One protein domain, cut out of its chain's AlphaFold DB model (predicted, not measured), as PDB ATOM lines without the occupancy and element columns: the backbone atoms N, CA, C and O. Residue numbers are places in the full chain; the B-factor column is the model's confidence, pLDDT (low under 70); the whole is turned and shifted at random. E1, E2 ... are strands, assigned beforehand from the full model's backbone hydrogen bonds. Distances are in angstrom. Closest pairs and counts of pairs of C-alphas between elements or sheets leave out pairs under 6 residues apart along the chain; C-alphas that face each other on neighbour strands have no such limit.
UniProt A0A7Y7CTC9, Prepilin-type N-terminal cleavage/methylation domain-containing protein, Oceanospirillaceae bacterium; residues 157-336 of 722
ATOM      1  N   THR A 157     186.477 173.010 138.976       92.00
ATOM      2  CA  THR A 157     185.699 174.019 139.701       92.00
ATOM      3  C   THR A 157     184.770 174.735 138.730       92.00
ATOM      4  O   THR A 157     185.237 175.294 137.741       92.00
ATOM      5  N   THR A 158     183.464 174.761 139.000       91.62
ATOM      6  CA  THR A 158     182.505 175.517 138.180       91.62
ATOM      7  C   THR A 158     182.860 177.000 138.195       91.62
ATOM      8  O   THR A 158     183.053 177.589 139.259       91.62
ATOM      9  N   LEU A 159     182.893 177.620 137.018       90.06
ATOM     10  CA  LEU A 159     183.010 179.063 136.864       90.06
ATOM     11  C   LEU A 159     181.648 179.682 136.571       90.06
ATOM     12  O   LEU A 159     180.790 179.084 135.918       90.06
ATOM     13  N   ASP A 160     181.482 180.937 136.982       85.31
ATOM     14  CA  ASP A 160     180.386 181.749 136.476       85.31
ATOM     15  C   ASP A 160     180.508 181.864 134.952       85.31
ATOM     16  O   ASP A 160     181.559 182.249 134.415       85.31
ATOM     17  N   ARG A 161     179.408 181.548 134.262       81.12
ATOM     18  CA  ARG A 161     179.304 181.646 132.806       81.12
ATOM     19  C   ARG A 161     179.492 183.087 132.375       81.12
ATOM     20  O   ARG A 161     178.599 183.919 132.525       81.12
ATOM     21  N   ALA A 162     180.649 183.358 131.797       80.69
ATOM     22  CA  ALA A 162     181.000 184.656 131.262       80.69
ATOM     23  C   ALA A 162     181.568 184.479 129.857       80.69
ATOM     24  O   ALA A 162     182.404 183.603 129.622       80.69
ATOM     25  N   VAL A 163     181.147 185.342 128.929       76.25
ATOM     26  CA  VAL A 163     181.907 185.501 127.688       76.25
ATOM     27  C   VAL A 163     183.164 186.253 128.009       76.25
ATOM     28  O   VAL A 163     183.140 187.410 128.444       76.25
ATOM     29  N   VAL A 164     184.273 185.582 127.759       74.69
ATOM     30  CA  VAL A 164     185.583 186.189 127.862       74.69
ATOM     31  C   VAL A 164     185.811 186.937 126.551       74.69
ATOM     32  O   VAL A 164     186.353 186.408 125.589       74.69
ATOM     33  N   VAL A 165     185.326 188.185 126.508       62.44
ATOM     34  CA  VAL A 165     185.385 189.074 125.325       62.44
ATOM     35  C   VAL A 165     186.830 189.336 124.875       62.44
ATOM     36  O   VAL A 165     187.074 189.683 123.722       62.44
ATOM     37  N   ASP A 166     187.791 189.173 125.781       74.69
ATOM     38  CA  ASP A 166     189.214 189.258 125.486       74.69
ATOM     39  C   ASP A 166     189.941 188.181 126.290       74.69
ATOM     40  O   ASP A 166     190.259 188.375 127.463       74.69
ATOM     41  N   ILE A 167     190.180 187.025 125.664       76.00
ATOM     42  CA  ILE A 167     191.043 185.986 126.248       76.00
ATOM     43  C   ILE A 167     192.521 186.450 126.238       76.00
ATOM     44  O   ILE A 167     193.406 185.762 126.733       76.00
ATOM     45  N   GLY A 168     192.827 187.652 125.733       80.12
ATOM     46  CA  GLY A 168     194.123 188.302 125.873       80.12
ATOM     47  C   GLY A 168     195.273 187.504 125.260       80.12
ATOM     48  O   GLY A 168     195.205 187.053 124.119       80.12
ATOM     49  N   ASN A 169     196.354 187.358 126.031       83.12
ATOM     50  CA  ASN A 169     197.517 186.532 125.682       83.12
ATOM     51  C   ASN A 169     197.329 185.055 126.069       83.12
ATOM     52  O   ASN A 169     198.331 184.345 126.162       83.12
ATOM     53  N   ALA A 170     196.103 184.609 126.359       89.69
ATOM     54  CA  ALA A 170     195.885 183.226 126.737       89.69
ATOM     55  C   ALA A 170     196.344 182.287 125.627       89.69
ATOM     56  O   ALA A 170     196.132 182.529 124.433       89.69
ATOM     57  N   GLN A 171     196.996 181.213 126.043       93.50
ATOM     58  CA  GLN A 171     197.489 180.194 125.143       93.50
ATOM     59  C   GLN A 171     196.487 179.044 125.143       93.50
ATOM     60  O   GLN A 171     196.220 178.453 126.185       93.50
ATOM     61  N   GLU A 172     195.930 178.717 123.974       94.50
ATOM     62  CA  GLU A 172     195.138 177.494 123.837       94.50
ATOM     63  C   GLU A 172     196.040 176.285 124.109       94.50
ATOM     64  O   GLU A 172     197.080 176.102 123.462       94.50
ATOM     65  N   LEU A 173     195.633 175.447 125.058       91.81
ATOM     66  CA  LEU A 173     196.286 174.182 125.362       91.81
ATOM     67  C   LEU A 173     195.729 173.114 124.419       91.81
ATOM     68  O   LEU A 173     194.877 172.310 124.784       91.81
ATOM     69  N   ALA A 174     196.209 173.121 123.173       89.44
ATOM     70  CA  ALA A 174     195.680 172.276 122.097       89.44
ATOM     71  C   ALA A 174     195.691 170.762 122.400       89.44
ATOM     72  O   ALA A 174     194.925 170.029 121.789       89.44
ATOM     73  N   SER A 175     196.542 170.294 123.321       85.75
ATOM     74  CA  SER A 175     196.568 168.897 123.781       85.75
ATOM     75  C   SER A 175     195.393 168.519 124.684       85.75
ATOM     76  O   SER A 175     195.087 167.339 124.793       85.75
ATOM     77  N   LEU A 176     194.764 169.500 125.336       84.12
ATOM     78  CA  LEU A 176     193.604 169.310 126.209       84.12
ATOM     79  C   LEU A 176     192.293 169.704 125.514       84.12
ATOM     80  O   LEU A 176     191.231 169.230 125.910       84.12
ATOM     81  N   SER A 177     192.357 170.563 124.489       88.06
ATOM     82  CA  SER A 177     191.203 170.976 123.682       88.06
ATOM     83  C   SER A 177     190.638 169.842 122.816       88.06
ATOM     84  O   SER A 177     191.353 168.977 122.318       88.06
ATOM     85  N   SER A 178     189.338 169.928 122.551       89.25
ATOM     86  CA  SER A 178     188.552 169.041 121.687       89.25
ATOM     87  C   SER A 178     187.786 169.876 120.644       89.25
ATOM     88  O   SER A 178     187.677 171.097 120.786       89.25
ATOM     89  N   PRO A 179     187.215 169.287 119.579       89.25
ATOM     90  CA  PRO A 179     186.238 169.973 118.740       89.25
ATOM     91  C   PRO A 179     185.025 170.495 119.523       89.25
ATOM     92  O   PRO A 179     184.442 171.496 119.121       89.25
ATOM     93  N   SER A 180     184.661 169.847 120.637       86.50
ATOM     94  CA  SER A 180     183.481 170.222 121.435       86.50
ATOM     95  C   SER A 180     183.765 171.266 122.521       86.50
ATOM     96  O   SER A 180     182.835 171.911 122.994       86.50
ATOM     97  N   TYR A 181     185.025 171.442 122.939       94.19
ATOM     98  CA  TYR A 181     185.403 172.384 123.997       94.19
ATOM     99  C   TYR A 181     186.851 172.862 123.853       94.19
ATOM    100  O   TYR A 181     187.713 172.165 123.322       94.19
ATOM    101  N   LYS A 182     187.141 174.056 124.363       95.56
ATOM    102  CA  LYS A 182     188.459 174.695 124.315       95.56
ATOM    103  C   LYS A 182     189.033 174.866 125.712       95.56
ATOM    104  O   LYS A 182     188.297 175.202 126.639       95.56
ATOM    105  N   VAL A 183     190.343 174.665 125.836       95.19
ATOM    106  CA  VAL A 183     191.095 174.859 127.082       95.19
ATOM    107  C   VAL A 183     192.137 175.950 126.876       95.19
ATOM    108  O   VAL A 183     192.919 175.905 125.924       95.19
ATOM    109  N   TYR A 184     192.153 176.930 127.771       95.75
ATOM    110  CA  TYR A 184     193.064 178.069 127.734       95.75
ATOM    111  C   TYR A 184     193.838 178.185 129.044       95.75
ATOM    112  O   TYR A 184     193.243 178.184 130.120       95.75
ATOM    113  N   ASP A 185     195.153 178.365 128.941       94.69
ATOM    114  CA  ASP A 185     195.972 178.903 130.026       94.69
ATOM    115  C   ASP A 185     195.855 180.431 129.995       94.69
ATOM    116  O   ASP A 185     196.296 181.079 129.036       94.69
ATOM    117  N   VAL A 186     195.215 181.004 131.016       93.50
ATOM    118  CA  VAL A 186     194.995 182.455 131.130       93.50
ATOM    119  C   VAL A 186     196.056 183.157 131.987       93.50
ATOM    120  O   VAL A 186     195.943 184.361 132.234       93.50
ATOM    121  N   GLY A 187     197.113 182.445 132.391       90.69
ATOM    122  CA  GLY A 187     198.157 182.924 133.292       90.69
ATOM    123  C   GLY A 187     197.785 182.796 134.771       90.69
ATOM    124  O   GLY A 187     196.679 182.398 135.124       90.69
ATOM    125  N   ASP A 188     198.732 183.144 135.650       89.44
ATOM    126  CA  ASP A 188     198.606 183.007 137.113       89.44
ATOM    127  C   ASP A 188     198.246 181.574 137.570       89.44
ATOM    128  O   ASP A 188     197.533 181.401 138.556       89.44
ATOM    129  N   ASP A 189     198.744 180.564 136.844       89.75
ATOM    130  CA  ASP A 189     198.472 179.133 137.054       89.75
ATOM    131  C   ASP A 189     196.979 178.765 136.940       89.75
ATOM    132  O   ASP A 189     196.520 177.787 137.526       89.75
ATOM    133  N   ARG A 190     196.201 179.552 136.184       92.75
ATOM    134  CA  ARG A 190     194.774 179.312 135.955       92.75
ATOM    135  C   ARG A 190     194.539 178.734 134.571       92.75
ATOM    136  O   ARG A 190     194.810 179.379 133.555       92.75
ATOM    137  N   ILE A 191     193.951 177.546 134.541       94.62
ATOM    138  CA  ILE A 191     193.568 176.862 133.311       94.62
ATOM    139  C   ILE A 191     192.046 176.808 133.269       94.62
ATOM    140  O   ILE A 191     191.413 176.254 134.162       94.62
ATOM    141  N   ILE A 192     191.443 177.397 132.243       95.69
ATOM    142  CA  ILE A 192     189.986 177.423 132.091       95.69
ATOM    143  C   ILE A 192     189.565 176.596 130.888       95.69
ATOM    144  O   ILE A 192     190.213 176.624 129.840       95.69
ATOM    145  N   ALA A 193     188.447 175.897 131.026       95.75
ATOM    146  CA  ALA A 193     187.797 175.206 129.930       95.75
ATOM    147  C   ALA A 193     186.383 175.745 129.708       95.75
ATOM    148  O   ALA A 193     185.689 176.208 130.620       95.75
ATOM    149  N   GLY A 194     185.972 175.716 128.452       94.50
ATOM    150  CA  GLY A 194     184.714 176.281 128.003       94.50
ATOM    151  C   GLY A 194     184.420 175.890 126.568       94.50
ATOM    152  O   GLY A 194     185.105 175.042 125.999       94.50
ATOM    153  N   ILE A 195     183.422 176.515 125.961       92.62
ATOM    154  CA  ILE A 195     183.044 176.232 124.573       92.62
ATOM    155  C   ILE A 195     183.044 177.499 123.729       92.62
ATOM    156  O   ILE A 195     182.838 178.598 124.242       92.62
ATOM    157  N   GLU A 196     183.281 177.339 122.433       90.25
ATOM    158  CA  GLU A 196     183.206 178.428 121.465       90.25
ATOM    159  C   GLU A 196     181.828 178.411 120.794       90.25
ATOM    160  O   GLU A 196     181.492 177.473 120.073       90.25
ATOM    161  N   ILE A 197     181.022 179.443 121.039       85.88
ATOM    162  CA  ILE A 197     179.699 179.626 120.436       85.88
ATOM    163  C   ILE A 197     179.784 180.836 119.514       85.88
ATOM    164  O   ILE A 197     180.080 181.941 119.960       85.88
ATOM    165  N   GLU A 198     179.564 180.630 118.214       84.88
ATOM    166  CA  GLU A 198     179.612 181.695 117.195       84.88
ATOM    167  C   GLU A 198     180.915 182.534 117.197       84.88
ATOM    168  O   GLU A 198     180.925 183.699 116.794       84.88
ATOM    169  N   GLY A 199     182.039 181.943 117.614       85.75
ATOM    170  CA  GLY A 199     183.335 182.625 117.708       85.75
ATOM    171  C   GLY A 199     183.594 183.338 119.041       85.75
ATOM    172  O   GLY A 199     184.620 184.002 119.186       85.75
ATOM    173  N   GLU A 200     182.681 183.229 120.008       86.31
ATOM    174  CA  GLU A 200     182.858 183.729 121.371       86.31
ATOM    175  C   GLU A 200     183.115 182.568 122.339       86.31
ATOM    176  O   GLU A 200     182.396 181.570 122.345       86.31
ATOM    177  N   PHE A 201     184.138 182.697 123.186       90.31
ATOM    178  CA  PHE A 201     184.456 181.693 124.199       90.31
ATOM    179  C   PHE A 201     183.653 181.929 125.481       90.31
ATOM    180  O   PHE A 201     183.748 182.989 126.112       90.31
ATOM    181  N   VAL A 202     182.895 180.913 125.881       89.75
ATOM    182  CA  VAL A 202     182.132 180.867 127.128       89.75
ATOM    183  C   VAL A 202     182.866 179.961 128.105       89.75
ATOM    184  O   VAL A 202     182.889 178.745 127.919       89.75
ATOM    185  N   GLN A 203     183.450 180.545 129.153       93.31
ATOM    186  CA  GLN A 203     184.094 179.766 130.213       93.31
ATOM    187  C   GLN A 203     183.037 179.004 131.027       93.31
ATOM    188  O   GLN A 203     181.967 179.548 131.317       93.31
ATOM    189  N   LEU A 204     183.347 177.767 131.410       93.00
ATOM    190  CA  LEU A 204     182.440 176.902 132.172       93.00
ATOM    191  C   LEU A 204     183.084 176.385 133.454       93.00
ATOM    192  O   LEU A 204     182.425 176.330 134.489       93.00
ATOM    193  N   VAL A 205     184.360 176.012 133.388       95.25
ATOM    194  CA  VAL A 205     185.077 175.368 134.491       95.25
ATOM    195  C   VAL A 205     186.536 175.817 134.545       95.25
ATOM    196  O   VAL A 205     187.117 176.211 133.533       95.25
ATOM    197  N   GLU A 206     187.123 175.759 135.733       95.38
ATOM    198  CA  GLU A 206     188.546 175.955 136.007       95.38
ATOM    199  C   GLU A 206     189.158 174.611 136.412       95.38
ATOM    200  O   GLU A 206     188.621 173.906 137.272       95.38
ATOM    201  N   LEU A 207     190.260 174.254 135.760       93.94
ATOM    202  CA  LEU A 207     191.076 173.090 136.077       93.94
ATOM    203  C   LEU A 207     192.020 173.482 137.216       93.94
ATOM    204  O   LEU A 207     192.603 174.567 137.200       93.94
ATOM    205  N   GLN A 208     192.169 172.603 138.203       90.44
ATOM    206  CA  GLN A 208     193.127 172.781 139.296       90.44
ATOM    207  C   GLN A 208     194.565 172.473 138.851       90.44
ATOM    208  O   GLN A 208     195.512 172.999 139.432       90.44
ATOM    209  N   ASP A 209     194.715 171.616 137.842       88.50
ATOM    210  CA  ASP A 209     195.970 171.128 137.285       88.50
ATOM    211  C   ASP A 209     195.789 170.785 135.790       88.50
ATOM    212  O   ASP A 209     194.707 170.390 135.351       88.50
ATOM    213  N   GLU A 210     196.848 170.914 134.988       88.50
ATOM    214  CA  GLU A 210     196.836 170.559 133.558       88.50
ATOM    215  C   GLU A 210     196.601 169.062 133.300       88.50
ATOM    216  O   GLU A 210     196.209 168.675 132.200       88.50
ATOM    217  N   SER A 211     196.833 168.224 134.312       85.56
ATOM    218  CA  SER A 211     196.553 166.790 134.289       85.56
ATOM    219  C   SER A 211     195.093 166.442 134.578       85.56
ATOM    220  O   SER A 211     194.734 165.271 134.429       85.56
ATOM    221  N   ASN A 212     194.253 167.418 134.961       88.88
ATOM    222  CA  ASN A 212     192.839 167.151 135.183       88.88
ATOM    223  C   ASN A 212     192.165 166.729 133.880       88.88
ATOM    224  O   ASN A 212     192.207 167.432 132.865       88.88
ATOM    225  N   GLU A 213     191.495 165.586 133.925       87.62
ATOM    226  CA  GLU A 213     190.781 165.068 132.776       87.62
ATOM    227  C   GLU A 213     189.374 165.677 132.703       87.62
ATOM    228  O   GLU A 213     188.606 165.681 133.669       87.62
ATOM    229  N   ILE A 214     189.047 166.209 131.523       90.50
ATOM    230  CA  ILE A 214     187.739 166.783 131.216       90.50
ATOM    231  C   ILE A 214     186.884 165.705 130.557       90.50
ATOM    232  O   ILE A 214     187.213 165.169 129.495       90.50
ATOM    233  N   LEU A 215     185.746 165.428 131.174       89.75
ATOM    234  CA  LEU A 215     184.676 164.623 130.615       89.75
ATOM    235  C   LEU A 215     183.581 165.560 130.092       89.75
ATOM    236  O   LEU A 215     183.399 166.683 130.574       89.75
ATOM    237  N   VAL A 216     182.855 165.101 129.076       91.00
ATOM    238  CA  VAL A 216     181.784 165.869 128.440       91.00
ATOM    239  C   VAL A 216     180.484 165.104 128.607       91.00
ATOM    240  O   VAL A 216     180.408 163.937 128.230       91.00
ATOM    241  N   ILE A 217     179.468 165.777 129.143       90.31
ATOM    242  CA  ILE A 217     178.083 165.311 129.079       90.31
ATOM    243  C   ILE A 217     177.336 166.245 128.142       90.31
ATOM    244  O   ILE A 217     177.296 167.448 128.380       90.31
ATOM    245  N   SER A 218     176.740 165.719 127.088       91.31
ATOM    246  CA  SER A 218     175.896 166.482 126.176       91.31
ATOM    247  C   SER A 218     174.475 165.943 126.178       91.31
ATOM    248  O   SER A 218     174.164 164.946 126.828       91.31
ATOM    249  N   GLY A 219     173.583 166.643 125.492       90.12
ATOM    250  CA  GLY A 219     172.206 166.207 125.379       90.12
ATOM    251  C   GLY A 219     171.293 167.268 124.804       90.12
ATOM    252  O   GLY A 219     171.724 168.350 124.402       90.12
ATOM    253  N   GLN A 220     170.011 166.941 124.779       89.19
ATOM    254  CA  GLN A 220     168.934 167.800 124.327       89.19
ATOM    255  C   GLN A 220     167.913 168.013 125.426       89.19
ATOM    256  O   GLN A 220     167.451 167.074 126.070       89.19
ATOM    257  N   ILE A 221     167.510 169.266 125.595       88.81
ATOM    258  CA  ILE A 221     166.338 169.629 126.377       88.81
ATOM    259  C   ILE A 221     165.213 169.922 125.394       88.81
ATOM    260  O   ILE A 221     165.290 170.880 124.628       88.81
ATOM    261  N   LEU A 222     164.166 169.109 125.428       87.62
ATOM    262  CA  LEU A 222     162.944 169.301 124.665       87.62
ATOM    263  C   LEU A 222     161.898 169.994 125.535       87.62
ATOM    264  O   LEU A 222     161.574 169.522 126.625       87.62
ATOM    265  N   ASN A 223     161.341 171.087 125.029       85.75
ATOM    266  CA  ASN A 223     160.207 171.768 125.639       85.75
ATOM    267  C   ASN A 223     158.924 171.325 124.928       85.75
ATOM    268  O   ASN A 223     158.873 171.323 123.694       85.75
ATOM    269  N   ASP A 224     157.898 170.923 125.680       83.31
ATOM    270  CA  ASP A 224     156.633 170.471 125.096       83.31
ATOM    271  C   ASP A 224     156.027 171.573 124.210       83.31
ATOM    272  O   ASP A 224     155.673 172.640 124.710       83.31
ATOM    273  N   PRO A 225     155.857 171.341 122.897       75.69
ATOM    274  CA  PRO A 225     155.324 172.354 121.990       75.69
ATOM    275  C   PRO A 225     153.845 172.675 122.233       75.69
ATOM    276  O   PRO A 225     153.368 173.710 121.763       75.69
ATOM    277  N   ASN A 226     153.094 171.817 122.933       78.38
ATOM    278  CA  ASN A 226     151.684 172.086 123.227       78.38
ATOM    279  C   ASN A 226     151.526 173.006 124.439       78.38
ATOM    280  O   ASN A 226     150.680 173.904 124.432       78.38
ATOM    281  N   GLU A 227     152.334 172.776 125.472       79.19
ATOM    282  CA  GLU A 227     152.321 173.535 126.721       79.19
ATOM    283  C   GLU A 227     153.748 173.888 127.178       79.19
ATOM    284  O   GLU A 227     154.199 173.406 128.223       79.19
ATOM    285  N   PRO A 228     154.461 174.756 126.434       76.31
ATOM    286  CA  PRO A 228     155.831 175.099 126.775       76.31
ATOM    287  C   PRO A 228     155.881 175.864 128.102       76.31
ATOM    288  O   PRO A 228     155.054 176.746 128.364       76.31
ATOM    289  N   ILE A 229     156.864 175.548 128.948       73.50
ATOM    290  CA  ILE A 229     157.024 176.170 130.283       73.50
ATOM    291  C   ILE A 229     157.578 177.594 130.198       73.50
ATOM    292  O   ILE A 229     157.349 178.418 131.080       73.50
ATOM    293  N   GLY A 230     158.216 177.905 129.080       69.81
ATOM    294  CA  GLY A 230     158.623 179.230 128.646       69.81
ATOM    295  C   GLY A 230     158.889 179.161 127.149       69.81
ATOM    296  O   GLY A 230     159.080 178.075 126.610       69.81
ATOM    297  N   LYS A 231     158.869 180.295 126.448       61.41
ATOM    298  CA  LYS A 231     159.222 180.324 125.015       61.41
ATOM    299  C   LYS A 231     160.724 180.426 124.770       61.41
ATOM    300  O   LYS A 231     161.163 180.349 123.632       61.41
ATOM    301  N   ASN A 232     161.492 180.648 125.831       70.12
ATOM    302  CA  ASN A 232     162.883 181.031 125.723       70.12
ATOM    303  C   ASN A 232     163.726 179.992 126.453       70.12
ATOM    304  O   ASN A 232     163.639 179.836 127.674       70.12
ATOM    305  N   PHE A 233     164.538 179.280 125.683       72.44
ATOM    306  CA  PHE A 233     165.732 178.635 126.206       72.44
ATOM    307  C   PHE A 233     166.802 179.678 126.511       72.44
ATOM    308  O   PHE A 233     166.768 180.789 125.978       72.44
ATOM    309  N   GLY A 234     167.719 179.282 127.393       60.50
ATOM    310  CA  GLY A 234     168.844 180.034 127.933       60.50
ATOM    311  C   GLY A 234     169.363 181.070 126.965       60.50
ATOM    312  O   GLY A 234     169.897 180.704 125.923       60.50
ATOM    313  N   CYS A 235     169.288 182.350 127.328       59.78
ATOM    314  CA  CYS A 235     170.231 183.308 126.789       59.78
ATOM    315  C   CYS A 235     171.566 182.977 127.428       59.78
ATOM    316  O   CYS A 235     171.908 183.475 128.505       59.78
ATOM    317  N   THR A 236     172.301 182.084 126.794       50.66
ATOM    318  CA  THR A 236     173.690 181.886 127.140       50.66
ATOM    319  C   THR A 236     174.361 183.256 127.035       50.66
ATOM    320  O   THR A 236     174.123 183.997 126.080       50.66
ATOM    321  N   ILE A 237     175.193 183.590 128.027       50.69
ATOM    322  CA  ILE A 237     175.992 184.821 128.165       50.69
ATOM    323  C   ILE A 237     175.335 185.929 129.020       50.69
ATOM    324  O   ILE A 237     174.811 186.930 128.526       50.69
ATOM    325  N   ILE A 238     175.487 185.822 130.343       41.84
ATOM    326  CA  ILE A 238     175.296 186.941 131.276       41.84
ATOM    327  C   ILE A 238     176.637 187.684 131.392       41.84
ATOM    328  O   ILE A 238     177.573 187.186 132.006       41.84
ATOM    329  N   GLY A 239     176.763 188.886 130.814       37.78
ATOM    330  CA  GLY A 239     177.855 189.804 131.187       37.78
ATOM    331  C   GLY A 239     178.473 190.658 130.081       37.78
ATOM    332  O   GLY A 239     179.024 191.717 130.384       37.78
ATOM    333  N   SER A 240     178.344 190.281 128.809       41.56
ATOM    334  CA  SER A 240     178.652 191.195 127.704       41.56
ATOM    335  C   SER A 240     177.374 191.963 127.344       41.56
ATOM    336  O   SER A 240     176.263 191.456 127.473       41.56
ATOM    337  N   SER A 241     177.478 193.205 126.872       43.00
ATOM    338  CA  SER A 241     176.330 194.002 126.398       43.00
ATOM    339  C   SER A 241     175.617 193.418 125.157       43.00
ATOM    340  O   SER A 241     174.830 194.114 124.519       43.00
ATOM    341  N   LYS A 242     175.928 192.170 124.794       47.09
ATOM    342  CA  LYS A 242     175.329 191.350 123.747       47.09
ATOM    343  C   LYS A 242     175.077 189.938 124.295       47.09
ATOM    344  O   LYS A 242     175.618 188.973 123.775       47.09
ATOM    345  N   GLY A 243     174.291 189.816 125.363       49.66
ATOM    346  CA  GLY A 243     173.715 188.514 125.702       49.66
ATOM    347  C   GLY A 243     172.925 188.030 124.489       49.66
ATOM    348  O   GLY A 243     172.005 188.723 124.047       49.66
ATOM    349  N   TYR A 244     173.345 186.918 123.892       49.56
ATOM    350  CA  TYR A 244     172.712 186.363 122.703       49.56
ATOM    351  C   TYR A 244     171.475 185.578 123.150       49.56
ATOM    352  O   TYR A 244     171.439 184.356 123.184       49.56
ATOM    353  N   CYS A 245     170.444 186.313 123.558       53.22
ATOM    354  CA  CYS A 245     169.080 185.822 123.455       53.22
ATOM    355  C   CYS A 245     168.726 185.874 121.976       53.22
ATOM    356  O   CYS A 245     168.865 186.944 121.377       53.22
ATOM    357  N   ALA A 246     168.277 184.771 121.385       43.22
ATOM    358  CA  ALA A 246     167.795 184.778 120.012       43.22
ATOM    359  C   ALA A 246     166.780 185.928 119.794       43.22
ATOM    360  O   ALA A 246     165.668 185.944 120.315       43.22
ATOM    361  N   ASP A 247     167.238 186.941 119.064       41.59
ATOM    362  CA  ASP A 247     166.496 187.822 118.164       41.59
ATOM    363  C   ASP A 247     165.243 188.572 118.662       41.59
ATOM    364  O   ASP A 247     164.380 188.959 117.869       41.59
ATOM    365  N   THR A 248     165.139 188.897 119.951       41.59
ATOM    366  CA  THR A 248     164.165 189.906 120.394       41.59
ATOM    367  C   THR A 248     164.898 191.141 120.889       41.59
ATOM    368  O   THR A 248     165.469 191.170 121.966       41.59
ATOM    369  N   GLY A 249     164.892 192.218 120.099       48.53
ATOM    370  CA  GLY A 249     165.406 193.539 120.493       48.53
ATOM    371  C   GLY A 249     164.636 194.214 121.647       48.53
ATOM    372  O   GLY A 249     164.498 195.437 121.652       48.53
ATOM    373  N   GLY A 250     164.101 193.435 122.587       51.38
ATOM    374  CA  GLY A 250     163.454 193.843 123.824       51.38
ATOM    375  C   GLY A 250     164.111 193.137 125.009       51.38
ATOM    376  O   GLY A 250     164.687 192.066 124.865       51.38
ATOM    377  N   LEU A 251     164.057 193.762 126.183       52.41
ATOM    378  CA  LEU A 251     164.416 193.097 127.434       52.41
ATOM    379  C   LEU A 251     163.583 191.816 127.527       52.41
ATOM    380  O   LEU A 251     162.361 191.890 127.397       52.41
ATOM    381  N   VAL A 252     164.231 190.667 127.694       55.53
ATOM    382  CA  VAL A 252     163.521 189.412 127.938       55.53
ATOM    383  C   VAL A 252     162.836 189.576 129.290       55.53
ATOM    384  O   VAL A 252     163.497 189.661 130.322       55.53
ATOM    385  N   GLU A 253     161.515 189.767 129.270       56.41
ATOM    386  CA  GLU A 253     160.728 189.948 130.493       56.41
ATOM    387  C   GLU A 253     160.459 188.612 131.205       56.41
ATOM    388  O   GLU A 253     159.993 188.623 132.341       56.41
ATOM    389  N   ASP A 254     160.797 187.488 130.576       66.62
ATOM    390  CA  ASP A 254     160.392 186.155 131.011       66.62
ATOM    391  C   ASP A 254     161.566 185.319 131.537       66.62
ATOM    392  O   ASP A 254     162.710 185.478 131.102       66.62
ATOM    393  N   ASP A 255     161.241 184.397 132.446       74.31
ATOM    394  CA  ASP A 255     162.130 183.334 132.912       74.31
ATOM    395  C   ASP A 255     162.616 182.484 131.736       74.31
ATOM    396  O   ASP A 255     161.899 182.263 130.750       74.31
ATOM    397  N   VAL A 256     163.841 181.983 131.854       82.12
ATOM    398  CA  VAL A 256     164.498 181.269 130.767       82.12
ATOM    399  C   VAL A 256     164.899 179.865 131.210       82.12
ATOM    400  O   VAL A 256     165.422 179.686 132.310       82.12
ATOM    401  N   ILE A 257     164.640 178.872 130.350       85.75
ATOM    402  CA  ILE A 257     165.023 177.474 130.589       85.75
ATOM    403  C   ILE A 257     166.528 177.345 130.425       85.75
ATOM    404  O   ILE A 257     167.058 177.564 129.342       85.75
ATOM    405  N   ASP A 258     167.205 176.933 131.478       88.31
ATOM    406  CA  ASP A 258     168.644 176.759 131.492       88.31
ATOM    407  C   ASP A 258     169.011 175.400 132.075       88.31
ATOM    408  O   ASP A 258     168.157 174.677 132.590       88.31
ATOM    409  N   ILE A 259     170.290 175.056 132.012       88.62
ATOM    410  CA  ILE A 259     170.816 173.841 132.603       88.62
ATOM    411  C   ILE A 259     171.837 174.162 133.684       88.62
ATOM    412  O   ILE A 259     172.723 175.003 133.527       88.62
ATOM    413  N   THR A 260     171.699 173.472 134.808       87.88
ATOM    414  CA  THR A 260     172.626 173.569 135.930       87.88
ATOM    415  C   THR A 260     173.216 172.211 136.224       87.88
ATOM    416  O   THR A 260     172.565 171.186 136.020       87.88
ATOM    417  N   ALA A 261     174.448 172.210 136.717       89.00
ATOM    418  CA  ALA A 261     175.042 171.024 137.293       89.00
ATOM    419  C   ALA A 261     175.674 171.337 138.642       89.00
ATOM    420  O   ALA A 261     176.081 172.468 138.913       89.00
ATOM    421  N   THR A 262     175.713 170.325 139.499       86.38
ATOM    422  CA  THR A 262     176.339 170.404 140.819       86.38
ATOM    423  C   THR A 262     177.768 169.860 140.785       86.38
ATOM    424  O   THR A 262     178.225 169.340 139.766       86.38
ATOM    425  N   ALA A 263     178.479 169.982 141.911       84.62
ATOM    426  CA  ALA A 263     179.793 169.377 142.130       84.62
ATOM    427  C   ALA A 263     180.832 169.747 141.056       84.62
ATOM    428  O   ALA A 263     181.356 168.872 140.386       84.62
ATOM    429  N   GLY A 264     181.101 171.037 140.841       87.19
ATOM    430  CA  GLY A 264     182.225 171.460 139.990       87.19
ATOM    431  C   GLY A 264     181.996 171.366 138.474       87.19
ATOM    432  O   GLY A 264     182.872 171.746 137.699       87.19
ATOM    433  N   ALA A 265     180.819 170.911 138.039       91.12
ATOM    434  CA  ALA A 265     180.426 170.886 136.635       91.12
ATOM    435  C   ALA A 265     179.918 172.244 136.131       91.12
ATOM    436  O   ALA A 265     179.177 172.944 136.823       91.12
ATOM    437  N   GLY A 266     180.272 172.594 134.895       92.69
ATOM    438  CA  GLY A 266     179.774 173.786 134.209       92.69
ATOM    439  C   GLY A 266     179.005 173.403 132.951       92.69
ATOM    440  O   GLY A 266     179.573 172.772 132.063       92.69
ATOM    441  N   CYS A 267     177.730 173.789 132.867       93.12
ATOM    442  CA  CYS A 267     176.848 173.451 131.749       93.12
ATOM    443  C   CYS A 267     176.353 174.677 130.996       93.12
ATOM    444  O   CYS A 267     176.203 175.758 131.565       93.12
ATOM    445  N   VAL A 268     176.048 174.493 129.716       91.75
ATOM    446  CA  VAL A 268     175.556 175.552 128.846       91.75
ATOM    447  C   VAL A 268     174.719 174.999 127.701       91.75
ATOM    448  O   VAL A 268     175.041 173.960 127.132       91.75
ATOM    449  N   ILE A 269     173.654 175.717 127.342       90.62
ATOM    450  CA  ILE A 269     172.886 175.476 126.116       90.62
ATOM    451  C   ILE A 269     173.597 176.217 124.982       90.62
ATOM    452  O   ILE A 269     173.700 177.444 125.013       90.62
ATOM    453  N   TYR A 270     174.148 175.489 124.015       86.38
ATOM    454  CA  TYR A 270     175.034 176.066 122.997       86.38
ATOM    455  C   TYR A 270     174.376 176.225 121.627       86.38
ATOM    456  O   TYR A 270     174.841 177.021 120.816       86.38
ATOM    457  N   GLU A 271     173.296 175.492 121.366       84.88
ATOM    458  CA  GLU A 271     172.570 175.559 120.105       84.88
ATOM    459  C   GLU A 271     171.072 175.404 120.364       84.88
ATOM    460  O   GLU A 271     170.634 174.491 121.064       84.88
ATOM    461  N   LEU A 272     170.287 176.312 119.786       82.38
ATOM    462  CA  LEU A 272     168.835 176.201 119.746       82.38
ATOM    463  C   LEU A 272     168.446 175.533 118.439       82.38
ATOM    464  O   LEU A 272     168.704 176.063 117.356       82.38
ATOM    465  N   VAL A 273     167.817 174.373 118.547       77.75
ATOM    466  CA  VAL A 273     167.299 173.652 117.395       77.75
ATOM    467  C   VAL A 273     165.850 174.071 117.215       77.75
ATOM    468  O   VAL A 273     164.947 173.595 117.902       77.75
ATOM    469  N   ASP A 274     165.641 174.989 116.278       70.38
ATOM    470  CA  ASP A 274     164.310 175.304 115.780       70.38
ATOM    471  C   ASP A 274     163.947 174.294 114.687       70.38
ATOM    472  O   ASP A 274     164.365 174.402 113.527       70.38
ATOM    473  N   TYR A 275     163.158 173.286 115.057       68.94
ATOM    474  CA  TYR A 275     162.689 172.287 114.102       68.94
ATOM    475  C   TYR A 275     161.773 172.888 113.021       68.94
ATOM    476  O   TYR A 275     161.583 172.260 111.980       68.94
ATOM    477  N   SER A 276     161.276 174.124 113.177       59.97
ATOM    478  CA  SER A 276     160.335 174.755 112.248       59.97
ATOM    479  C   SER A 276     160.954 175.094 110.888       59.97
ATOM    480  O   SER A 276     160.227 175.321 109.917       59.97
ATOM    481  N   LEU A 277     162.290 175.091 110.797       51.03
ATOM    482  CA  LEU A 277     163.047 175.431 109.590       51.03
ATOM    483  C   LEU A 277     163.524 174.209 108.787       51.03
ATOM    484  O   LEU A 277     163.989 174.364 107.654       51.03
ATOM    485  N   GLY A 278     163.388 172.999 109.333       52.47
ATOM    486  CA  GLY A 278     163.646 171.752 108.616       52.47
ATOM    487  C   GLY A 278     162.421 171.279 107.834       52.47
ATOM    488  O   GLY A 278     161.287 171.615 108.166       52.47
ATOM    489  N   THR A 279     162.618 170.447 106.806       45.91
ATOM    490  CA  THR A 279     161.543 169.613 106.243       45.91
ATOM    491  C   THR A 279     161.118 168.581 107.285       45.91
ATOM    492  O   THR A 279     161.412 167.394 107.145       45.91
ATOM    493  N   ILE A 280     160.454 169.024 108.353       55.00
ATOM    494  CA  ILE A 280     159.586 168.138 109.108       55.00
ATOM    495  C   ILE A 280     158.584 167.593 108.074       55.00
ATOM    496  O   ILE A 280     158.065 168.385 107.276       55.00
ATOM    497  N   PRO A 281     158.365 166.270 108.004       54.38
ATOM    498  CA  PRO A 281     157.354 165.688 107.129       54.38
ATOM    499  C   PRO A 281     156.041 166.498 107.207       54.38
ATOM    500  O   PRO A 281     155.598 166.836 108.307       54.38
ATOM    501  N   GLU A 282     155.456 166.889 106.058       60.28
ATOM    502  CA  GLU A 282     154.264 167.774 105.962       60.28
ATOM    503  C   GLU A 282     153.057 167.272 106.786       60.28
ATOM    504  O   GLU A 282     152.095 167.997 107.043       60.28
ATOM    505  N   ASP A 283     153.101 166.014 107.199       61.00
ATOM    506  CA  ASP A 283     152.194 165.327 108.097       61.00
ATOM    507  C   ASP A 283     152.243 165.844 109.546       61.00
ATOM    508  O   ASP A 283     151.187 165.919 110.174       61.00
ATOM    509  N   LEU A 284     153.380 166.329 110.057       57.16
ATOM    510  CA  LEU A 284     153.518 166.893 111.414       57.16
ATOM    511  C   LEU A 284     153.079 168.372 111.496       57.16
ATOM    512  O   LEU A 284     153.723 169.201 112.138       57.16
ATOM    513  N   ASN A 285     151.971 168.710 110.825       55.31
ATOM    514  CA  ASN A 285     151.426 170.064 110.661       55.31
ATOM    515  C   ASN A 285     151.476 170.921 111.946       55.31
ATOM    516  O   ASN A 285     150.571 170.866 112.778       55.31
ATOM    517  N   GLY A 286     152.497 171.779 112.051       59.84
ATOM    518  CA  GLY A 286     152.620 172.807 113.087       59.84
ATOM    519  C   GLY A 286     153.251 172.362 114.410       59.84
ATOM    520  O   GLY A 286     153.237 173.149 115.352       59.84
ATOM    521  N   PHE A 287     153.800 171.148 114.492       60.72
ATOM    522  CA  PHE A 287     154.485 170.650 115.686       60.72
ATOM    523  C   PHE A 287     155.999 170.837 115.535       60.72
ATOM    524  O   PHE A 287     156.686 169.986 114.979       60.72
ATOM    525  N   SER A 288     156.514 171.974 116.000       65.38
ATOM    526  CA  SER A 288     157.953 172.207 116.127       65.38
ATOM    527  C   SER A 288     158.271 172.345 117.611       65.38
ATOM    528  O   SER A 288     158.006 173.414 118.159       65.38
ATOM    529  N   PRO A 289     158.735 171.281 118.296       70.50
ATOM    530  CA  PRO A 289     159.260 171.442 119.645       70.50
ATOM    531  C   PRO A 289     160.447 172.397 119.589       70.50
ATOM    532  O   PRO A 289     161.308 172.255 118.725       70.50
ATOM    533  N   ASP A 290     160.493 173.360 120.500       79.88
ATOM    534  CA  ASP A 290     161.727 174.095 120.729       79.88
ATOM    535  C   ASP A 290     162.667 173.150 121.487       79.88
ATOM    536  O   ASP A 290     162.272 172.542 122.492       79.88
ATOM    537  N   ALA A 291     163.904 173.016 121.011       85.38
ATOM    538  CA  ALA A 291     164.916 172.211 121.677       85.38
ATOM    539  C   ALA A 291     166.207 172.997 121.892       85.38
ATOM    540  O   ALA A 291     166.618 173.790 121.044       85.38
ATOM    541  N   GLY A 292     166.866 172.745 123.019       87.56
ATOM    542  CA  GLY A 292     168.203 173.251 123.308       87.56
ATOM    543  C   GLY A 292     169.204 172.106 123.384       87.56
ATOM    544  O   GLY A 292     169.081 171.254 124.264       87.56
ATOM    545  N   ASN A 293     170.204 172.101 122.501       88.81
ATOM    546  CA  ASN A 293     171.388 171.265 122.671       88.81
ATOM    547  C   ASN A 293     172.241 171.873 123.781       88.81
ATOM    548  O   ASN A 293     172.563 173.067 123.752       88.81
ATOM    549  N   TYR A 294     172.625 171.054 124.748       92.38
ATOM    550  CA  TYR A 294     173.470 171.482 125.844       92.38
ATOM    551  C   TYR A 294     174.738 170.647 125.939       92.38
ATOM    552  O   TYR A 294     174.825 169.524 125.438       92.38
ATOM    553  N   LEU A 295     175.726 171.229 126.608       93.44
ATOM    554  CA  LEU A 295     176.992 170.597 126.918       93.44
ATOM    555  C   LEU A 295     177.425 170.986 128.332       93.44
ATOM    556  O   LEU A 295     177.342 172.148 128.726       93.44
ATOM    557  N   CYS A 296     177.888 170.000 129.085       94.38
ATOM    558  CA  CYS A 296     178.455 170.114 130.413       94.38
ATOM    559  C   CYS A 296     179.904 169.632 130.394       94.38
ATOM    560  O   CYS A 296     180.189 168.544 129.890       94.38
ATOM    561  N   LEU A 297     180.798 170.426 130.977       94.25
ATOM    562  CA  LEU A 297     182.171 170.031 131.270       94.25
ATOM    563  C   LEU A 297     182.267 169.630 132.734       94.25
ATOM    564  O   LEU A 297     181.828 170.371 133.617       94.25
ATOM    565  N   VAL A 298     182.831 168.455 132.977       93.19
ATOM    566  CA  VAL A 298     182.903 167.829 134.300       93.19
ATOM    567  C   VAL A 298     184.267 167.160 134.473       93.19
ATOM    568  O   VAL A 298     184.884 166.747 133.494       93.19
ATOM    569  N   GLY A 299     184.764 167.091 135.705       89.81
ATOM    570  CA  GLY A 299     186.057 166.465 136.000       89.81
ATOM    571  C   GLY A 299     185.957 164.980 136.289       89.81
ATOM    572  O   GLY A 299     184.878 164.470 136.607       89.81
ATOM    573  N   THR A 300     187.099 164.301 136.289       83.81
ATOM    574  CA  THR A 300     187.200 162.964 136.881       83.81
ATOM    575  C   THR A 300     186.735 162.983 138.334       83.81
ATOM    576  O   THR A 300     186.976 163.930 139.082       83.81
ATOM    577  N   GLY A 301     186.032 161.933 138.741       79.12
ATOM    578  CA  GLY A 301     185.414 161.821 140.050       79.12
ATOM    579  C   GLY A 301     184.123 162.623 140.198       79.12
ATOM    580  O   GLY A 301     183.592 162.653 141.297       79.12
ATOM    581  N   TRP A 302     183.579 163.249 139.146       85.50
ATOM    582  CA  TRP A 302     182.322 164.001 139.247       85.50
ATOM    583  C   TRP A 302     181.137 163.115 139.653       85.50
ATOM    584  O   TRP A 302     180.746 162.217 138.912       85.50
ATOM    585  N   ASN A 303     180.543 163.383 140.815       78.81
ATOM    586  CA  ASN A 303     179.341 162.706 141.325       78.81
ATOM    587  C   ASN A 303     178.175 163.699 141.499       78.81
ATOM    588  O   ASN A 303     177.429 163.659 142.477       78.81
ATOM    589  N   GLY A 304     178.101 164.686 140.608       81.44
ATOM    590  CA  GLY A 304     177.040 165.683 140.629       81.44
ATOM    591  C   GLY A 304     175.766 165.204 139.942       81.44
ATOM    592  O   GLY A 304     175.632 164.066 139.501       81.44
ATOM    593  N   GLN A 305     174.820 166.126 139.826       83.50
ATOM    594  CA  GLN A 305     173.588 165.964 139.070       83.50
ATOM    595  C   GLN A 305     173.493 167.091 138.047       83.50
ATOM    596  O   GLN A 305     173.866 168.225 138.346       83.50
ATOM    597  N   ILE A 306     172.964 166.777 136.867       86.44
ATOM    598  CA  ILE A 306     172.530 167.761 135.878       86.44
ATOM    599  C   ILE A 306     171.018 167.915 136.008       86.44
ATOM    600  O   ILE A 306     170.291 166.922 136.083       86.44
ATOM    601  N   SER A 307     170.540 169.154 136.045       86.88
ATOM    602  CA  SER A 307     169.113 169.435 136.097       86.88
ATOM    603  C   SER A 307     168.768 170.706 135.323       86.88
ATOM    604  O   SER A 307     169.419 171.745 135.527       86.88
ATOM    605  N   PRO A 308     167.750 170.660 134.445       89.00
ATOM    606  CA  PRO A 308     167.205 171.863 133.852       89.00
ATOM    607  C   PRO A 308     166.454 172.683 134.915       89.00
ATOM    608  O   PRO A 308     165.729 172.153 135.761       89.00
ATOM    609  N   GLY A 309     166.614 174.000 134.862       84.81
ATOM    610  CA  GLY A 309     166.027 174.961 135.793       84.81
ATOM    611  C   GLY A 309     165.483 176.189 135.069       84.81
ATOM    612  O   GLY A 309     165.773 176.404 133.892       84.81
ATOM    613  N   LEU A 310     164.699 177.008 135.772       83.06
ATOM    614  CA  LEU A 310     164.390 178.366 135.317       83.06
ATOM    615  C   LEU A 310     165.348 179.342 135.982       83.06
ATOM    616  O   LEU A 310     165.516 179.323 137.202       83.06
ATOM    617  N   VAL A 311     165.957 180.203 135.173       77.94
ATOM    618  CA  VAL A 311     166.818 181.281 135.652       77.94
ATOM    619  C   VAL A 311     166.078 182.604 135.499       77.94
ATOM    620  O   VAL A 311     165.718 183.000 134.388       77.94
ATOM    621  N   ASP A 312     165.878 183.295 136.624       75.81
ATOM    622  CA  ASP A 312     165.348 184.661 136.647       75.81
ATOM    623  C   ASP A 312     166.444 185.648 136.211       75.81
ATOM    624  O   ASP A 312     167.361 185.988 136.965       75.81
ATOM    625  N   ILE A 313     166.340 186.132 134.973       67.25
ATOM    626  CA  ILE A 313     167.287 187.094 134.392       67.25
ATOM    627  C   ILE A 313     167.051 188.520 134.931       67.25
ATOM    628  O   ILE A 313     167.948 189.366 134.869       67.25
ATOM    629  N   GLN A 314     165.884 188.823 135.514       64.69
ATOM    630  CA  GLN A 314     165.551 190.180 135.969       64.69
ATOM    631  C   GLN A 314     166.264 190.598 137.265       64.69
ATOM    632  O   GLN A 314     166.142 191.747 137.705       64.69
ATOM    633  N   GLY A 315     167.086 189.722 137.844       55.00
ATOM    634  CA  GLY A 315     168.047 190.095 138.875       55.00
ATOM    635  C   GLY A 315     167.438 190.277 140.262       55.00
ATOM    636  O   GLY A 315     168.016 190.998 141.084       55.00
ATOM    637  N   SER A 316     166.294 189.637 140.540       60.12
ATOM    638  CA  SER A 316     165.814 189.504 141.921       60.12
ATOM    639  C   SER A 316     166.768 188.636 142.756       60.12
ATOM    640  O   SER A 316     166.957 188.885 143.949       60.12
ATOM    641  N   CYS A 317     167.469 187.717 142.097       57.69
ATOM    642  CA  CYS A 317     168.570 186.934 142.628       57.69
ATOM    643  C   CYS A 317     169.856 187.247 141.820       57.69
ATOM    644  O   CYS A 317     169.807 187.629 140.651       57.69
ATOM    645  N   ARG A 318     171.033 187.155 142.446       54.81
ATOM    646  CA  ARG A 318     172.341 187.297 141.780       54.81
ATOM    647  C   ARG A 318     173.218 186.121 142.197       54.81
ATOM    648  O   ARG A 318     173.443 185.971 143.394       54.81
ATOM    649  N   GLY A 319     173.736 185.360 141.233       58.44
ATOM    650  CA  GLY A 319     174.634 184.218 141.457       58.44
ATOM    651  C   GLY A 319     174.074 182.896 140.926       58.44
ATOM    652  O   GLY A 319     172.982 182.859 140.363       58.44
ATOM    653  N   THR A 320     174.826 181.813 141.114       53.06
ATOM    654  CA  THR A 320     174.451 180.434 140.747       53.06
ATOM    655  C   THR A 320     173.234 179.901 141.517       53.06
ATOM    656  O   THR A 320     172.542 179.020 141.017       53.06
ATOM    657  N   ASP A 321     172.891 180.502 142.662       56.75
ATOM    658  CA  ASP A 321     171.716 180.163 143.488       56.75
ATOM    659  C   ASP A 321     170.366 180.634 142.900       56.75
ATOM    660  O   ASP A 321     169.317 180.515 143.532       56.75
ATOM    661  N   CYS A 322     170.375 181.216 141.698       62.81
ATOM    662  CA  CYS A 322     169.188 181.738 141.017       62.81
ATOM    663  C   CYS A 322     168.355 180.704 140.271       62.81
ATOM    664  O   CYS A 322     167.239 181.016 139.853       62.81
ATOM    665  N   ALA A 323     168.912 179.524 140.019       59.31
ATOM    666  CA  ALA A 323     168.186 178.495 139.304       59.31
ATOM    667  C   ALA A 323     167.137 177.904 140.245       59.31
ATOM    668  O   ALA A 323     167.455 177.106 141.129       59.31
ATOM    669  N   VAL A 324     165.878 178.300 140.061       64.75
ATOM    670  CA  VAL A 324     164.774 177.568 140.675       64.75
ATOM    671  C   VAL A 324     164.656 176.276 139.886       64.75
ATOM    672  O   VAL A 324     164.417 176.295 138.672       64.75
ATOM    673  N   GLN A 325     164.876 175.154 140.566       65.31
ATOM    674  CA  GLN A 325     164.739 173.848 139.945       65.31
ATOM    675  C   GLN A 325     163.324 173.741 139.382       65.31
ATOM    676  O   GLN A 325     162.347 174.061 140.059       65.31
ATOM    677  N   LEU A 326     163.195 173.306 138.128       64.19
ATOM    678  CA  LEU A 326     161.885 173.180 137.483       64.19
ATOM    679  C   LEU A 326     160.945 172.261 138.285       64.19
ATOM    680  O   LEU A 326     159.735 172.474 138.285       64.19
ATOM    681  N   ALA A 327     161.514 171.300 139.019       58.06
ATOM    682  CA  ALA A 327     160.808 170.415 139.944       58.06
ATOM    683  C   ALA A 327     160.114 171.145 141.113       58.06
ATOM    684  O   ALA A 327     159.122 170.644 141.640       58.06
ATOM    685  N   ASP A 328     160.581 172.337 141.497       61.41
ATOM    686  CA  ASP A 328     159.975 173.127 142.576       61.41
ATOM    687  C   ASP A 328     158.691 173.837 142.116       61.41
ATOM    688  O   ASP A 328     157.855 174.251 142.930       61.41
ATOM    689  N   PHE A 329     158.476 173.951 140.801       66.38
ATOM    690  CA  PHE A 329     157.225 174.457 140.263       66.38
ATOM    691  C   PHE A 329     156.177 173.347 140.275       66.38
ATOM    692  O   PHE A 329     156.197 172.425 139.467       66.38
ATOM    693  N   SER A 330     155.164 173.502 141.133       67.75
ATOM    694  CA  SER A 330     154.024 172.567 141.259       67.75
ATOM    695  C   SER A 330     153.278 172.234 139.952       67.75
ATOM    696  O   SER A 330     152.450 171.318 139.922       67.75
ATOM    697  N   SER A 331     153.525 173.000 138.887       75.44
ATOM    698  CA  SER A 331     152.912 172.856 137.571       75.44
ATOM    699  C   SER A 331     153.868 172.359 136.493       75.44
ATOM    700  O   SER A 331     153.509 172.452 135.326       75.44
ATOM    701  N   THR A 332     155.060 171.888 136.834       77.00
ATOM    702  CA  THR A 332     156.081 171.526 135.853       77.00
ATOM    703  C   THR A 332     156.629 170.142 136.150       77.00
ATOM    704  O   THR A 332     156.879 169.804 137.303       77.00
ATOM    705  N   PHE A 333     156.820 169.348 135.102       79.81
ATOM    706  CA  PHE A 333     157.502 168.068 135.182       79.81
ATOM    707  C   PHE A 333     158.741 168.088 134.296       79.81
ATOM    708  O   PHE A 333     158.699 168.536 133.149       79.81
ATOM    709  N   VAL A 334     159.840 167.592 134.857       83.62
ATOM    710  CA  VAL A 334     161.083 167.315 134.143       83.62
ATOM    711  C   VAL A 334     161.224 165.806 134.080       83.62
ATOM    712  O   VAL A 334     161.398 165.156 135.110       83.62
ATOM    713  N   CYS A 335     161.176 165.251 132.878       82.56
ATOM    714  CA  CYS A 335     161.587 163.881 132.645       82.56
ATOM    715  C   CYS A 335     163.060 163.867 132.294       82.56
ATOM    716  O   CYS A 335     163.455 164.184 131.174       82.56
ATOM    717  N   ALA A 336     163.858 163.543 133.306       77.12
ATOM    718  CA  ALA A 336     165.257 163.202 133.153       77.12
ATOM    719  C   ALA A 336     165.384 161.773 132.600       77.12
ATOM    720  O   ALA A 336     164.492 160.946 132.833       77.12
TER     721      ALA A 336
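AT A GLANCE: This is residues 157 to 336 of the 722 residues of the protein "Prepilin-type N-terminal cleavage/methylation domain-containing protein" of Oceanospirillaceae bacterium (UniProt A0A7Y7CTC9). A strongly twisted sheet of three long strands, E5 E8 E7, runs through the domain; the four-stranded sheet E1 E4 E3 E2 at one end is partly face to face with it, and the small sheet E6 E9 E10 covers part of it toward the other end. These sheets form a stack, face to face in turn, and the link 275 to 289 lies far out, 19 to 32 A from the mean of the C-alphas. The printed part has 180 residues with eleven named strands, E1 to E11 in chain order, and no named helix; the class is all strand, with 74 residues in named elements, under half. The three sheets are antiparallel in the orders given. The whole is compact, with a radius of gyration of the C-alphas of 17.1 A, and spans 53 by 36 by 33 A.

IN THESE COORDINATES: In the largest sheet, E1 is residues 157 to 163, from C-alpha 157 at (185.699, 174.019, 139.701); E4 is 200 to 207, 19.9 A long; E3 is 191 to 197, 19.1 A; E2 is 182 to 185. E5, residues 214 to 223, is 28.5 A long, E8, 290 to 299, is 29.7 A, and E7, 266 to 274, is 24.1 A. E6 is 256 to 261, E9 is 306 to 311 and E10 is 323 to 325. E11, 332 to 335, ends with C-alpha 335 at (161.587, 163.881, 132.645).

HOW THE PARTS SIT: E1 to E4 form a Greek key: E2 E3 E4 are a meander, each the antiparallel neighbour of the one before, and E1 is the antiparallel neighbour of E4. N 159 and O 204 are 2.9 A apart, N 197 and O 200 2.8 A, and N 184 and O 192 2.9 A. E4 bends by 62 degrees at residue 204. The closest C-alphas of E4 and E7, Leu 204 and Gly 266, are 4.6 A apart. In the hairpin E7 and E8, N 268 and O 295 are 2.9 A apart; between E5 and E8, N 217 and O 296 are 3.0 A apart. The closest C-alphas of E6 and E7, Thr 260 and Cys 267, are 5.9 A apart. N 258 and O 309 are 2.9 A apart between E6 and E9, and N 310 and O 324 3.0 A in the hairpin E9 and E10. E11 pairs with no named strand and is near E5.

THE WHOLE: The C-alphas farthest apart, Asp 188 and Asp 283, are 57.5 A apart. The printed part has no cut. The long links are E1 to E2, E5 to E6, E7 to E8 and E9 to E10. Mean pLDDT of the printed part is 77.0; residues under 70 include 234 to 254, 275 to 288 and 313 to 330.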